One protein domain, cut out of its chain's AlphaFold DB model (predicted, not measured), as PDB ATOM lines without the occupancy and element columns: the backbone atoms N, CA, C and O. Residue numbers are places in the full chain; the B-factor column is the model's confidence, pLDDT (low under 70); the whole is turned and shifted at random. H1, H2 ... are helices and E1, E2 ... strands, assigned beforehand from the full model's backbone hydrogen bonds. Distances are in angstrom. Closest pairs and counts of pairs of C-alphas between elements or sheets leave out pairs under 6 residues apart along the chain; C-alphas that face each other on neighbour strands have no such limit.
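What this domain is: This is residues 64 to 105 and 329 to 404 of the 404 residues of the protein "Protein containing DUF324" of Candidatus Thiomargarita nelsonii (UniProt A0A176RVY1). Little regular structure is present: in a loose, open frame, H4 packs side by side with H1, H2 and H3 form a corner toward H1's last residues, and E1 lies toward its first. Unnamed residues 354 to 404 return past E1, where 389 to 390 pair antiparallel with 64 to 65. The 118 printed residues, mostly helix in class, run E1, H1, H2, H3, H4; named elements hold 39. The radius of gyration of the C-alphas is 18.2 A, the spans 49 by 36 by 35 A.

Where its parts are: E1, residues 64 to 68, begins at C-alpha 64 (147.270, 158.163, 219.545) and pairs with no named strand. H1, residues 80 to 95, measures 21.8 A. H2 is 329 to 336, H3 338 to 341, and H4 348 to 353, ending at C-alpha 353 (144.399, 186.841, 205.693).

How they stand to each other: H1 and H4 touch, C-alphas of Glu 92 and Pro 349 closest at 6.0 A, at a shallow tilt of 8 degrees, opposite ways. H2 and H3 touch only at the corner, C-alphas of Ile 333 and His 340 closest at 6.9 A. Each O i to N i+4 pair in H1, H2 and H4 is within hydrogen-bond range; H3 is too short for one.

The domain as a whole: C-alphas 105 and 329 are 5.6 A apart across the cut. E1 to H1 is a long link. Residues 377 to 404 have pLDDT under 70.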
ATOM      1  N   GLY A  64     146.431 157.127 220.134       86.19
ATOM      2  CA  GLY A  64     147.270 158.163 219.545       86.19
ATOM      3  C   GLY A  64     147.702 159.153 220.621       86.19
ATOM      4  O   GLY A  64     146.950 159.412 221.564       86.19
ATOM      5  N   GLU A  65     148.899 159.704 220.469       86.69
ATOM      6  CA  GLU A  65     149.456 160.698 221.385       86.69
ATOM      7  C   GLU A  65     149.639 162.024 220.640       86.69
ATOM      8  O   GLU A  65     150.158 162.052 219.522       86.69
ATOM      9  N   VAL A  66     149.225 163.129 221.263       87.44
ATOM     10  CA  VAL A  66     149.447 164.488 220.754       87.44
ATOM     11  C   VAL A  66     150.256 165.251 221.790       87.44
ATOM     12  O   VAL A  66     149.813 165.432 222.923       87.44
ATOM     13  N   HIS A  67     151.443 165.700 221.398       88.44
ATOM     14  CA  HIS A  67     152.278 166.561 222.228       88.44
ATOM     15  C   HIS A  67     152.015 168.027 221.902       88.44
ATOM     16  O   HIS A  67     151.668 168.361 220.768       88.44
ATOM     17  N   PHE A  68     152.209 168.904 222.885       91.00
ATOM     18  CA  PHE A  68     152.155 170.345 222.656       91.00
ATOM     19  C   PHE A  68     153.237 170.764 221.651       91.00
ATOM     20  O   PHE A  68     154.317 170.171 221.607       91.00
ATOM     21  N   PHE A  69     152.944 171.766 220.829       91.19
ATOM     22  CA  PHE A  69     153.871 172.263 219.824       91.19
ATOM     23  C   PHE A  69     155.138 172.861 220.445       91.19
ATOM     24  O   PHE A  69     155.089 173.670 221.372       91.19
ATOM     25  N   GLN A  70     156.284 172.456 219.904       90.88
ATOM     26  CA  GLN A  70     157.593 172.935 220.319       90.88
ATOM     27  C   GLN A  70     158.332 173.525 219.124       90.88
ATOM     28  O   GLN A  70     158.244 173.005 218.008       90.88
ATOM     29  N   LEU A  71     159.068 174.604 219.370       88.75
ATOM     30  CA  LEU A  71     160.040 175.147 218.431       88.75
ATOM     31  C   LEU A  71     161.270 174.222 218.332       88.75
ATOM     32  O   LEU A  71     161.438 173.328 219.167       88.75
ATOM     33  N   PRO A  72     162.147 174.410 217.324       88.50
ATOM     34  CA  PRO A  72     163.354 173.592 217.163       88.50
ATOM     35  C   PRO A  72     164.288 173.575 218.384       88.50
ATOM     36  O   PRO A  72     165.032 172.618 218.566       88.50
ATOM     37  N   ASP A  73     164.233 174.606 219.227       88.75
ATOM     38  CA  ASP A  73     164.983 174.714 220.485       88.75
ATOM     39  C   ASP A  73     164.314 173.990 221.677       88.75
ATOM     40  O   ASP A  73     164.830 174.014 222.793       88.75
ATOM     41  N   GLY A  74     163.166 173.340 221.458       86.50
ATOM     42  CA  GLY A  74     162.394 172.621 222.472       86.50
ATOM     43  C   GLY A  74     161.440 173.494 223.293       86.50
ATOM     44  O   GLY A  74     160.696 172.964 224.125       86.50
ATOM     45  N   SER A  75     161.413 174.812 223.071       87.75
ATOM     46  CA  SER A  75     160.497 175.710 223.774       87.75
ATOM     47  C   SER A  75     159.049 175.502 223.315       87.75
ATOM     48  O   SER A  75     158.769 175.307 222.133       87.75
ATOM     49  N   TYR A  76     158.102 175.517 224.258       89.25
ATOM     50  CA  TYR A  76     156.678 175.411 223.933       89.25
ATOM     51  C   TYR A  76     156.172 176.710 223.309       89.25
ATOM     52  O   TYR A  76     156.405 177.796 223.849       89.25
ATOM     53  N   ALA A  77     155.427 176.585 222.213       91.56
ATOM     54  CA  ALA A  77     154.878 177.725 221.495       91.56
ATOM     55  C   ALA A  77     153.518 177.404 220.872       91.56
ATOM     56  O   ALA A  77     153.184 176.246 220.623       91.56
ATOM     57  N   ILE A  78     152.741 178.438 220.569       92.81
ATOM     58  CA  ILE A  78     151.583 178.323 219.682       92.81
ATOM     59  C   ILE A  78     152.047 178.730 218.278       92.81
ATOM     60  O   ILE A  78     152.526 179.855 218.114       92.81
ATOM     61  N   PRO A  79     151.921 177.865 217.254       92.88
ATOM     62  CA  PRO A  79     152.258 178.230 215.883       92.88
ATOM     63  C   PRO A  79     151.477 179.459 215.414       92.88
ATOM     64  O   PRO A  79     150.265 179.549 215.624       92.88
ATOM     65  N   GLY A  80     152.144 180.359 214.689       91.75
ATOM     66  CA  GLY A  80     151.483 181.519 214.081       91.75
ATOM     67  C   GLY A  80     150.357 181.122 213.118       91.75
ATOM     68  O   GLY A  80     149.344 181.809 213.022       91.75
ATOM     69  N   THR A  81     150.470 179.956 212.472       91.19
ATOM     70  CA  THR A  81     149.413 179.370 211.631       91.19
ATOM     71  C   THR A  81     148.168 178.978 212.428       91.19
ATOM     72  O   THR A  81     147.060 179.214 211.952       91.19
ATOM     73  N   SER A  82     148.320 178.450 213.647       92.69
ATOM     74  CA  SER A  82     147.194 178.115 214.529       92.69
ATOM     75  C   SER A  82     146.444 179.370 214.972       92.69
ATOM     76  O   SER A  82     145.217 179.403 214.934       92.69
ATOM     77  N   ILE A  83     147.177 180.430 215.324       92.56
ATOM     78  CA  ILE A  83     146.591 181.733 215.678       92.56
ATOM     79  C   ILE A  83     145.894 182.342 214.464       92.56
ATOM     80  O   ILE A  83     144.761 182.803 214.571       92.56
ATOM     81  N   LYS A  84     146.528 182.285 213.289       92.94
ATOM     82  CA  LYS A  84     145.933 182.760 212.038       92.94
ATOM     83  C   LYS A  84     144.629 182.034 211.716       92.94
ATOM     84  O   LYS A  84     143.660 182.686 211.345       92.94
ATOM     85  N   GLY A  85     144.593 180.710 211.869       92.12
ATOM     86  CA  GLY A  85     143.387 179.904 211.670       92.12
ATOM     87  C   GLY A  85     142.285 180.236 212.677       92.12
ATOM     88  O   GLY A  85     141.130 180.387 212.292       92.12
ATOM     89  N   MET A  86     142.645 180.432 213.948       92.81
ATOM     90  CA  MET A  86     141.710 180.877 214.985       92.81
ATOM     91  C   MET A  86     141.100 182.246 214.645       92.81
ATOM     92  O   MET A  86     139.880 182.390 214.673       92.81
ATOM     93  N   ILE A  87     141.931 183.232 214.288       93.75
ATOM     94  CA  ILE A  87     141.477 184.575 213.899       93.75
ATOM     95  C   ILE A  87     140.605 184.506 212.646       93.75
ATOM     96  O   ILE A  87     139.543 185.120 212.628       93.75
ATOM     97  N   ARG A  88     141.013 183.734 211.628       93.88
ATOM     98  CA  ARG A  88     140.221 183.516 210.408       93.88
ATOM     99  C   ARG A  88     138.817 183.032 210.743       93.88
ATOM    100  O   ARG A  88     137.862 183.657 210.311       93.88
ATOM    101  N   ASN A  89     138.707 181.976 211.546       91.56
ATOM    102  CA  ASN A  89     137.424 181.371 211.894       91.56
ATOM    103  C   ASN A  89     136.492 182.368 212.608       91.56
ATOM    104  O   ASN A  89     135.316 182.481 212.273       91.56
ATOM    105  N   VAL A  90     137.022 183.145 213.561       93.25
ATOM    106  CA  VAL A  90     136.244 184.190 214.250       93.25
ATOM    107  C   VAL A  90     135.836 185.304 213.286       93.25
ATOM    108  O   VAL A  90     134.704 185.775 213.342       93.25
ATOM    109  N   LEU A  91     136.736 185.719 212.394       93.94
ATOM    110  CA  LEU A  91     136.474 186.782 211.429       93.94
ATOM    111  C   LEU A  91     135.428 186.359 210.390       93.94
ATOM    112  O   LEU A  91     134.521 187.135 210.112       93.94
ATOM    113  N   GLU A  92     135.499 185.133 209.867       93.06
ATOM    114  CA  GLU A  92     134.493 184.552 208.967       93.06
ATOM    115  C   GLU A  92     133.103 184.556 209.617       93.06
ATOM    116  O   GLU A  92     132.132 184.968 208.989       93.06
ATOM    117  N   MET A  93     133.001 184.206 210.904       90.88
ATOM    118  CA  MET A  93     131.735 184.290 211.643       90.88
ATOM    119  C   MET A  93     131.270 185.735 211.844       90.88
ATOM    120  O   MET A  93     130.121 186.060 211.559       90.88
ATOM    121  N   ALA A  94     132.154 186.608 212.338       93.50
ATOM    122  CA  ALA A  94     131.818 187.986 212.695       93.50
ATOM    123  C   ALA A  94     131.438 188.846 211.482       93.50
ATOM    124  O   ALA A  94     130.695 189.815 211.617       93.50
ATOM    125  N   THR A  95     131.960 188.497 210.307       94.81
ATOM    126  CA  THR A  95     131.784 189.265 209.070       94.81
ATOM    127  C   THR A  95     130.868 188.569 208.076       94.81
ATOM    128  O   THR A  95     130.678 189.091 206.989       94.81
ATOM    129  N   PHE A  96     130.273 187.423 208.425       94.62
ATOM    130  CA  PHE A  96     129.494 186.618 207.482       94.62
ATOM    131  C   PHE A  96     130.292 186.335 206.199       94.62
ATOM    132  O   PHE A  96     129.847 186.623 205.089       94.62
ATOM    133  N   GLY A  97     131.511 185.829 206.378       94.06
ATOM    134  CA  GLY A  97     132.396 185.418 205.300       94.06
ATOM    135  C   GLY A  97     131.891 184.177 204.563       94.06
ATOM    136  O   GLY A  97     130.911 183.517 204.932       94.06
ATOM    137  N   LYS A  98     132.582 183.853 203.482       94.25
ATOM    138  CA  LYS A  98     132.333 182.691 202.647       94.25
ATOM    139  C   LYS A  98     132.593 181.389 203.404       94.25
ATOM    140  O   LYS A  98     133.436 181.302 204.287       94.25
ATOM    141  N   MET A  99     131.891 180.334 202.993       92.31
ATOM    142  CA  MET A  99     132.017 178.993 203.570       92.31
ATOM    143  C   MET A  99     132.739 178.072 202.577       92.31
ATOM    144  O   MET A  99     132.134 177.159 202.023       92.31
ATOM    145  N   ARG A 100     134.021 178.348 202.304       85.00
ATOM    146  CA  ARG A 100     134.799 177.644 201.259       85.00
ATOM    147  C   ARG A 100     135.658 176.501 201.771       85.00
ATOM    148  O   ARG A 100     135.859 175.524 201.061       85.00
ATOM    149  N   LEU A 101     136.178 176.622 202.991       83.69
ATOM    150  CA  LEU A 101     137.081 175.640 203.592       83.69
ATOM    151  C   LEU A 101     136.287 174.470 204.190       83.69
ATOM    152  O   LEU A 101     136.344 174.203 205.389       83.69
ATOM    153  N   VAL A 102     135.486 173.813 203.348       87.12
ATOM    154  CA  VAL A 102     134.600 172.714 203.732       87.12
ATOM    155  C   VAL A 102     134.700 171.588 202.716       87.12
ATOM    156  O   VAL A 102     134.512 171.800 201.520       87.12
ATOM    157  N   ASP A 103     134.922 170.372 203.208       86.94
ATOM    158  CA  ASP A 103     134.918 169.183 202.364       86.94
ATOM    159  C   ASP A 103     133.501 168.886 201.855       86.94
ATOM    160  O   ASP A 103     132.557 168.704 202.634       86.94
ATOM    161  N   ASP A 104     133.347 168.774 200.534       90.06
ATOM    162  CA  ASP A 104     132.064 168.417 199.936       90.06
ATOM    163  C   ASP A 104     131.763 166.921 200.112       90.06
ATOM    164  O   ASP A 104     132.142 166.065 199.310       90.06
ATOM    165  N   GLN A 105     131.065 166.593 201.198       90.31
ATOM    166  CA  GLN A 105     130.745 165.217 201.569       90.31
ATOM    167  C   GLN A 105     129.237 164.956 201.586       90.31
ATOM    168  O   GLN A 105     128.415 165.845 201.816       90.31
ATOM    169  N   ILE A 329     127.201 168.511 201.477       92.50
ATOM    170  CA  ILE A 329     127.498 169.721 202.247       92.50
ATOM    171  C   ILE A 329     127.673 170.926 201.310       92.50
ATOM    172  O   ILE A 329     127.000 171.938 201.499       92.50
ATOM    173  N   GLY A 330     128.461 170.797 200.241       92.94
ATOM    174  CA  GLY A 330     128.673 171.850 199.246       92.94
ATOM    175  C   GLY A 330     127.388 172.249 198.520       92.94
ATOM    176  O   GLY A 330     127.092 173.435 198.383       92.94
ATOM    177  N   ALA A 331     126.546 171.278 198.146       93.19
ATOM    178  CA  ALA A 331     125.237 171.570 197.558       93.19
ATOM    179  C   ALA A 331     124.301 172.297 198.541       93.19
ATOM    180  O   ALA A 331     123.462 173.093 198.121       93.19
ATOM    181  N   THR A 332     124.433 172.032 199.843       93.25
ATOM    182  CA  THR A 332     123.663 172.724 200.887       93.25
ATOM    183  C   THR A 332     124.150 174.163 201.066       93.25
ATOM    184  O   THR A 332     123.320 175.059 201.162       93.25
ATOM    185  N   ILE A 333     125.465 174.402 201.012       94.50
ATOM    186  CA  ILE A 333     126.056 175.751 201.011       94.50
ATOM    187  C   ILE A 333     125.548 176.554 199.804       94.50
ATOM    188  O   ILE A 333     125.017 177.651 199.976       94.50
ATOM    189  N   CYS A 334     125.610 175.971 198.601       94.00
ATOM    190  CA  CYS A 334     125.105 176.606 197.378       94.00
ATOM    191  C   CYS A 334     123.611 176.930 197.446       94.00
ATOM    192  O   CYS A 334     123.167 177.927 196.886       94.00
ATOM    193  N   HIS A 335     122.821 176.068 198.093       93.88
ATOM    194  CA  HIS A 335     121.387 176.288 198.247       93.88
ATOM    195  C   HIS A 335     121.076 177.491 199.143       93.88
ATOM    196  O   HIS A 335     120.095 178.183 198.887       93.88
ATOM    197  N   THR A 336     121.900 177.742 200.167       94.12
ATOM    198  CA  THR A 336     121.780 178.927 201.024       94.12
ATOM    199  C   THR A 336     122.126 180.196 200.251       94.12
ATOM    200  O   THR A 336     121.311 181.114 200.194       94.12
ATOM    201  N   ASN A 337     123.317 180.243 199.651       94.94
ATOM    202  CA  ASN A 337     123.733 181.291 198.723       94.94
ATOM    203  C   ASN A 337     124.947 180.779 197.908       94.94
ATOM    204  O   ASN A 337     125.976 180.450 198.505       94.94
ATOM    205  N   PRO A 338     124.882 180.707 196.562       94.69
ATOM    206  CA  PRO A 338     126.002 180.234 195.741       94.69
ATOM    207  C   PRO A 338     127.265 181.098 195.870       94.69
ATOM    208  O   PRO A 338     128.370 180.606 195.654       94.69
ATOM    209  N   GLU A 339     127.131 182.358 196.284       94.81
ATOM    210  CA  GLU A 339     128.257 183.274 196.475       94.81
ATOM    211  C   GLU A 339     129.237 182.824 197.571       94.81
ATOM    212  O   GLU A 339     130.399 183.226 197.540       94.81
ATOM    213  N   HIS A 340     128.826 181.940 198.492       94.62
ATOM    214  CA  HIS A 340     129.750 181.340 199.462       94.62
ATOM    215  C   HIS A 340     130.883 180.563 198.793       94.62
ATOM    216  O   HIS A 340     131.927 180.400 199.412       94.62
ATOM    217  N   LEU A 341     130.680 180.061 197.573       91.19
ATOM    218  CA  LEU A 341     131.680 179.297 196.825       91.19
ATOM    219  C   LEU A 341     132.181 180.045 195.579       91.19
ATOM    220  O   LEU A 341     132.927 179.470 194.795       91.19
ATOM    221  N   SER A 342     131.781 181.307 195.383       89.44
ATOM    222  CA  SER A 342     132.166 182.097 194.208       89.44
ATOM    223  C   SER A 342     133.600 182.629 194.318       89.44
ATOM    224  O   SER A 342     134.049 183.056 195.392       89.44
ATOM    225  N   ASP A 343     134.294 182.610 193.179       88.75
ATOM    226  CA  ASP A 343     135.607 183.221 192.944       88.75
ATOM    227  C   ASP A 343     135.517 184.682 192.459       88.75
ATOM    228  O   ASP A 343     136.539 185.347 192.326       88.75
ATOM    229  N   ASP A 344     134.313 185.212 192.223       89.00
ATOM    230  CA  ASP A 344     134.113 186.494 191.524       89.00
ATOM    231  C   ASP A 344     134.463 187.729 192.373       89.00
ATOM    232  O   ASP A 344     134.552 188.846 191.865       89.00
ATOM    233  N   PHE A 345     134.626 187.555 193.683       91.00
ATOM    234  CA  PHE A 345     134.975 188.621 194.623       91.00
ATOM    235  C   PHE A 345     135.795 188.056 195.781       91.00
ATOM    236  O   PHE A 345     135.831 186.846 195.962       91.00
ATOM    237  N   PHE A 346     136.392 188.913 196.607       92.69
ATOM    238  CA  PHE A 346     137.009 188.513 197.875       92.69
ATOM    239  C   PHE A 346     136.171 189.014 199.049       92.69
ATOM    240  O   PHE A 346     135.725 190.165 199.047       92.69
ATOM    241  N   ASP A 347     135.950 188.162 200.047       94.25
ATOM    242  CA  ASP A 347     135.346 188.595 201.309       94.25
ATOM    243  C   ASP A 347     136.379 189.240 202.253       94.25
ATOM    244  O   ASP A 347     137.583 189.262 201.990       94.25
ATOM    245  N   LEU A 348     135.917 189.803 203.370       95.19
ATOM    246  CA  LEU A 348     136.805 190.478 204.318       95.19
ATOM    247  C   LEU A 348     137.915 189.556 204.896       95.19
ATOM    248  O   LEU A 348     139.076 189.980 204.917       95.19
ATOM    249  N   PRO A 349     137.627 188.313 205.337       94.62
ATOM    250  CA  PRO A 349     138.662 187.352 205.723       94.62
ATOM    251  C   PRO A 349     139.714 187.080 204.643       94.62
ATOM    252  O   PRO A 349     140.910 187.062 204.953       94.62
ATOM    253  N   GLU A 350     139.303 186.877 203.393       93.81
ATOM    254  CA  GLU A 350     140.190 186.664 202.249       93.81
ATOM    255  C   GLU A 350     141.074 187.895 202.014       93.81
ATOM    256  O   GLU A 350     142.290 187.748 201.899       93.81
ATOM    257  N   LEU A 351     140.507 189.107 202.061       93.44
ATOM    258  CA  LEU A 351     141.236 190.370 201.872       93.44
ATOM    259  C   LEU A 351     142.329 190.617 202.926       93.44
ATOM    260  O   LEU A 351     143.379 191.185 202.614       93.44
ATOM    261  N   ILE A 352     142.105 190.195 204.175       92.88
ATOM    262  CA  ILE A 352     143.045 190.408 205.289       92.88
ATOM    263  C   ILE A 352     144.073 189.272 205.379       92.88
ATOM    264  O   ILE A 352     145.282 189.505 205.487       92.88
ATOM    265  N   LEU A 353     143.598 188.025 205.369       93.56
ATOM    266  CA  LEU A 353     144.399 186.841 205.693       93.56
ATOM    267  C   LEU A 353     144.869 186.076 204.449       93.56
ATOM    268  O   LEU A 353     145.645 185.117 204.577       93.56
ATOM    269  N   GLY A 354     144.449 186.510 203.264       91.81
ATOM    270  CA  GLY A 354     144.745 185.889 201.982       91.81
ATOM    271  C   GLY A 354     143.845 184.696 201.671       91.81
ATOM    272  O   GLY A 354     143.113 184.200 202.530       91.81
ATOM    273  N   THR A 355     143.946 184.202 200.445       90.94
ATOM    274  CA  THR A 355     143.274 182.993 199.961       90.94
ATOM    275  C   THR A 355     144.092 182.361 198.840       90.94
ATOM    276  O   THR A 355     144.897 183.041 198.202       90.94
ATOM    277  N   VAL A 356     143.923 181.061 198.624       88.75
ATOM    278  CA  VAL A 356     144.582 180.327 197.541       88.75
ATOM    279  C   VAL A 356     143.511 179.594 196.754       88.75
ATOM    280  O   VAL A 356     142.659 178.923 197.334       88.75
ATOM    281  N   ASN A 357     143.577 179.731 195.437       85.25
ATOM    282  CA  ASN A 357     142.795 178.961 194.488       85.25
ATOM    283  C   ASN A 357     143.779 178.188 193.602       85.25
ATOM    284  O   ASN A 357     144.484 178.779 192.781       85.25
ATOM    285  N   ASP A 358     143.857 176.875 193.830       80.44
ATOM    286  CA  ASP A 358     144.799 175.986 193.143       80.44
ATOM    287  C   ASP A 358     144.445 175.793 191.659       80.44
ATOM    288  O   ASP A 358     145.339 175.583 190.839       80.44
ATOM    289  N   ASP A 359     143.160 175.903 191.307       83.06
ATOM    290  CA  ASP A 359     142.672 175.734 189.934       83.06
ATOM    291  C   ASP A 359     142.908 176.992 189.092       83.06
ATOM    292  O   ASP A 359     143.176 176.913 187.890       83.06
ATOM    293  N   ASN A 360     142.829 178.171 189.715       82.38
ATOM    294  CA  ASN A 360     143.105 179.437 189.058       82.38
ATOM    295  C   ASN A 360     143.752 180.443 190.017       82.38
ATOM    296  O   ASN A 360     143.092 181.145 190.786       82.38
ATOM    297  N   THR A 361     145.070 180.577 189.889       82.38
ATOM    298  CA  THR A 361     145.891 181.442 190.739       82.38
ATOM    299  C   THR A 361     145.556 182.931 190.620       82.38
ATOM    300  O   THR A 361     145.906 183.686 191.524       82.38
ATOM    301  N   GLN A 362     144.839 183.364 189.573       81.31
ATOM    302  CA  GLN A 362     144.348 184.745 189.459       81.31
ATOM    303  C   GLN A 362     143.332 185.096 190.555       81.31
ATOM    304  O   GLN A 362     143.201 186.263 190.912       81.31
ATOM    305  N   PHE A 363     142.668 184.092 191.135       84.50
ATOM    306  CA  PHE A 363     141.756 184.246 192.271       84.50
ATOM    307  C   PHE A 363     142.432 183.931 193.614       84.50
ATOM    308  O   PHE A 363     141.779 183.538 194.578       84.50
ATOM    309  N   SER A 364     143.758 184.080 193.692       89.00
ATOM    310  CA  SER A 364     144.522 183.963 194.938       89.00
ATOM    311  C   SER A 364     144.949 185.336 195.450       89.00
ATOM    312  O   SER A 364     145.320 186.215 194.674       89.00
ATOM    313  N   LEU A 365     144.971 185.504 196.772       89.94
ATOM    314  CA  LEU A 365     145.401 186.736 197.426       89.94
ATOM    315  C   LEU A 365     146.421 186.437 198.524       89.94
ATOM    316  O   LEU A 365     146.213 185.570 199.376       89.94
ATOM    317  N   LYS A 366     147.534 187.177 198.543       89.75
ATOM    318  CA  LYS A 366     148.533 187.042 199.607       89.75
ATOM    319  C   LYS A 366     147.999 187.648 200.909       89.75
ATOM    320  O   LYS A 366     147.327 188.668 200.921       89.75
ATOM    321  N   SER A 367     148.349 187.039 202.037       90.12
ATOM    322  CA  SER A 367     148.046 187.598 203.361       90.12
ATOM    323  C   SER A 367     148.670 188.983 203.544       90.12
ATOM    324  O   SER A 367     149.847 189.166 203.225       90.12
ATOM    325  N   ARG A 368     147.923 189.923 204.134       88.12
ATOM    326  CA  ARG A 368     148.437 191.242 204.555       88.12
ATOM    327  C   ARG A 368     148.982 191.245 205.977       88.12
ATOM    328  O   ARG A 368     149.709 192.151 206.362       88.12
ATOM    329  N   VAL A 369     148.659 190.204 206.737       90.12
ATOM    330  CA  VAL A 369     149.145 189.995 208.101       90.12
ATOM    331  C   VAL A 369     150.143 188.839 208.119       90.12
ATOM    332  O   VAL A 369     149.900 187.790 207.511       90.12
ATOM    333  N   SER A 370     151.248 189.021 208.838       90.94
ATOM    334  CA  SER A 370     152.160 187.948 209.238       90.94
ATOM    335  C   SER A 370     152.006 187.704 210.735       90.94
ATOM    336  O   SER A 370     151.917 188.660 211.501       90.94
ATOM    337  N   ILE A 371     151.947 186.439 211.149       92.44
ATOM    338  CA  ILE A 371     151.792 186.061 212.557       92.44
ATOM    339  C   ILE A 371     152.964 185.171 212.948       92.44
ATOM    340  O   ILE A 371     153.135 184.079 212.399       92.44
ATOM    341  N   CYS A 372     153.763 185.644 213.898       90.00
ATOM    342  CA  CYS A 372     154.868 184.888 214.475       90.00
ATOM    343  C   CYS A 372     154.360 183.885 215.527       90.00
ATOM    344  O   CYS A 372     153.275 184.073 216.084       90.00
ATOM    345  N   PRO A 373     155.122 182.817 215.827       89.69
ATOM    346  CA  PRO A 373     154.795 181.926 216.935       89.69
ATOM    347  C   PRO A 373     154.694 182.688 218.260       89.69
ATOM    348  O   PRO A 373     155.548 183.518 218.570       89.69
ATOM    349  N   THR A 374     153.680 182.376 219.065       89.62
ATOM    350  CA  THR A 374     153.594 182.882 220.439       89.62
ATOM    351  C   THR A 374     154.429 181.994 221.339       89.62
ATOM    352  O   THR A 374     154.116 180.815 221.521       89.62
ATOM    353  N   ILE A 375     155.494 182.563 221.890       86.06
ATOM    354  CA  ILE A 375     156.373 181.902 222.849       86.06
ATOM    355  C   ILE A 375     155.898 182.160 224.276       86.06
ATOM    356  O   ILE A 375     155.267 183.172 224.580       86.06
ATOM    357  N   ARG A 376     156.211 181.228 225.171       76.38
ATOM    358  CA  ARG A 376     155.919 181.372 226.594       76.38
ATOM    359  C   ARG A 376     156.693 182.559 227.194       76.38
ATOM    360  O   ARG A 376     157.920 182.556 227.177       76.38
ATOM    361  N   GLY A 377     155.985 183.517 227.795       66.44
ATOM    362  CA  GLY A 377     156.590 184.594 228.589       66.44
ATOM    363  C   GLY A 377     157.217 184.096 229.903       66.44
ATOM    364  O   GLY A 377     156.837 183.049 230.430       66.44
ATOM    365  N   ASN A 378     158.162 184.863 230.462       53.53
ATOM    366  CA  ASN A 378     158.951 184.543 231.672       53.53
ATOM    367  C   ASN A 378     158.143 184.376 232.986       53.53
ATOM    368  O   ASN A 378     158.723 184.219 234.062       53.53
ATOM    369  N   SER A 379     156.810 184.372 232.943       45.59
ATOM    370  CA  SER A 379     155.953 184.136 234.105       45.59
ATOM    371  C   SER A 379     155.874 182.644 234.474       45.59
ATOM    372  O   SER A 379     155.593 181.760 233.651       45.59
ATOM    373  N   ARG A 380     156.128 182.349 235.754       39.47
ATOM    374  CA  ARG A 380     156.082 181.006 236.351       39.47
ATOM    375  C   ARG A 380     154.657 180.436 236.323       39.47
ATOM    376  O   ARG A 380     153.873 180.684 237.226       39.47
ATOM    377  N   PHE A 381     154.366 179.605 235.329       39.12
ATOM    378  CA  PHE A 381     153.294 178.612 235.384       39.12
ATOM    379  C   PHE A 381     153.894 177.204 235.362       39.12
ATOM    380  O   PHE A 381     154.876 176.934 234.659       39.12
ATOM    381  N   SER A 382     153.327 176.310 236.167       40.00
ATOM    382  CA  SER A 382     153.665 174.890 236.184       40.00
ATOM    383  C   SER A 382     153.176 174.241 234.892       40.00
ATOM    384  O   SER A 382     151.976 174.203 234.632       40.00
ATOM    385  N   VAL A 383     154.099 173.721 234.085       40.66
ATOM    386  CA  VAL A 383     153.751 172.808 232.993       40.66
ATOM    387  C   VAL A 383     153.535 171.442 233.631       40.66
ATOM    388  O   VAL A 383     154.503 170.805 234.040       40.66
ATOM    389  N   SER A 384     152.287 170.991 233.744       41.44
ATOM    390  CA  SER A 384     152.031 169.562 233.893       41.44
ATOM    391  C   SER A 384     152.141 168.948 232.499       41.44
ATOM    392  O   SER A 384     151.365 169.247 231.593       41.44
ATOM    393  N   SER A 385     153.160 168.121 232.281       38.75
ATOM    394  CA  SER A 385     153.251 167.291 231.080       38.75
ATOM    395  C   SER A 385     152.238 166.151 231.196       38.75
ATOM    396  O   SER A 385     152.605 165.002 231.444       38.75
ATOM    397  N   GLU A 386     150.950 166.460 231.093       42.56
ATOM    398  CA  GLU A 386     149.921 165.430 231.048       42.56
ATOM    399  C   GLU A 386     149.755 164.940 229.613       42.56
ATOM    400  O   GLU A 386     149.395 165.677 228.694       42.56
ATOM    401  N   LYS A 387     150.058 163.656 229.421       46.97
ATOM    402  CA  LYS A 387     149.747 162.934 228.193       46.97
ATOM    403  C   LYS A 387     148.231 162.849 228.059       46.97
ATOM    404  O   LYS A 387     147.578 162.179 228.859       46.97
ATOM    405  N   VAL A 388     147.673 163.479 227.031       46.59
ATOM    406  CA  VAL A 388     146.248 163.336 226.724       46.59
ATOM    407  C   VAL A 388     146.069 162.139 225.795       46.59
ATOM    408  O   VAL A 388     146.372 162.203 224.605       46.59
ATOM    409  N   ASN A 389     145.581 161.031 226.352       42.75
ATOM    410  CA  ASN A 389     145.213 159.845 225.585       42.75
ATOM    411  C   ASN A 389     143.840 160.064 224.943       42.75
ATOM    412  O   ASN A 389     142.817 160.036 225.630       42.75
ATOM    413  N   PHE A 390     143.790 160.230 223.622       45.16
ATOM    414  CA  PHE A 390     142.511 160.230 222.918       45.16
ATOM    415  C   PHE A 390     141.988 158.795 222.790       45.16
ATOM    416  O   PHE A 390     142.507 157.980 222.026       45.16
ATOM    417  N   THR A 391     140.918 158.480 223.521       34.00
ATOM    418  CA  THR A 391     140.077 157.317 223.222       34.00
ATOM    419  C   THR A 391     139.041 157.734 222.181       34.00
ATOM    420  O   THR A 391     138.346 158.735 222.340       34.00
ATOM    421  N   ARG A 392     138.975 157.005 221.058       35.06
ATOM    422  CA  ARG A 392     138.106 157.308 219.907       35.06
ATOM    423  C   ARG A 392     136.645 157.531 220.325       35.06
ATOM    424  O   ARG A 392     135.912 156.553 220.429       35.06
ATOM    425  N   ARG A 393     136.216 158.792 220.448       30.98
ATOM    426  CA  ARG A 393     134.866 159.300 220.125       30.98
ATOM    427  C   ARG A 393     134.932 160.805 219.836       30.98
ATOM    428  O   ARG A 393     134.647 161.631 220.694       30.98
ATOM    429  N   SER A 394     135.272 161.147 218.600       26.30
ATOM    430  CA  SER A 394     135.015 162.462 218.001       26.30
ATOM    431  C   SER A 394     134.694 162.230 216.520       26.30
ATOM    432  O   SER A 394     135.272 161.305 215.941       26.30
ATOM    433  N   PRO A 395     133.766 162.984 215.904       27.52
ATOM    434  CA  PRO A 395     133.510 162.890 214.472       27.52
ATOM    435  C   PRO A 395     134.788 163.305 213.745       27.52
ATOM    436  O   PRO A 395     135.379 164.333 214.063       27.52
ATOM    437  N   SER A 396     135.245 162.463 212.828       25.86
ATOM    438  CA  SER A 396     136.427 162.693 212.006       25.86
ATOM    439  C   SER A 396     136.286 163.997 211.221       25.86
ATOM    440  O   SER A 396     135.440 164.090 210.336       25.86
ATOM    441  N   CYS A 397     137.125 164.982 211.543       24.56
ATOM    442  CA  CYS A 397     137.493 166.049 210.623       24.56
ATOM    443  C   CYS A 397     138.576 165.463 209.707       24.56
ATOM    444  O   CYS A 397     139.620 165.015 210.189       24.56
ATOM    445  N   SER A 398     138.269 165.343 208.422       24.28
ATOM    446  CA  SER A 398     139.158 164.834 207.383       24.28
ATOM    447  C   SER A 398     140.383 165.737 207.244       24.28
ATOM    448  O   SER A 398     140.282 166.955 207.177       24.28
ATOM    449  N   THR A 399     141.568 165.137 207.198       25.53
ATOM    450  CA  THR A 399     142.795 165.801 206.750       25.53
ATOM    451  C   THR A 399     143.376 164.920 205.656       25.53
ATOM    452  O   THR A 399     143.910 163.850 205.941       25.53
ATOM    453  N   PHE A 400     143.209 165.326 204.398       26.45
ATOM    454  CA  PHE A 400     143.896 164.706 203.270       26.45
ATOM    455  C   PHE A 400     145.220 165.437 203.042       26.45
ATOM    456  O   PHE A 400     145.246 166.639 202.802       26.45
ATOM    457  N   PHE A 401     146.322 164.693 203.117       25.09
ATOM    458  CA  PHE A 401     147.599 165.095 202.539       25.09
ATOM    459  C   PHE A 401     147.575 164.759 201.046       25.09
ATOM    460  O   PHE A 401     147.392 163.598 200.678       25.09
ATOM    461  N   THR A 402     147.795 165.750 200.189       23.78
ATOM    462  CA  THR A 402     148.228 165.533 198.807       23.78
ATOM    463  C   THR A 402     149.753 165.439 198.789       23.78
ATOM    464  O   THR A 402     150.464 166.368 199.163       23.78
ATOM    465  N   SER A 403     150.268 164.275 198.395       25.28
ATOM    466  CA  SER A 403     151.678 164.075 198.062       25.28
ATOM    467  C   SER A 403     151.976 164.673 196.685       25.28
ATOM    468  O   SER A 403     151.242 164.393 195.735       25.28
ATOM    469  N   ARG A 404     153.071 165.428 196.572       27.64
ATOM    470  CA  ARG A 404     153.887 165.424 195.352       27.64
ATOM    471  C   ARG A 404     154.948 164.346 195.473       27.64
ATOM    472  O   ARG A 404     155.428 164.154 196.613       27.64
TER     473      ARG A 404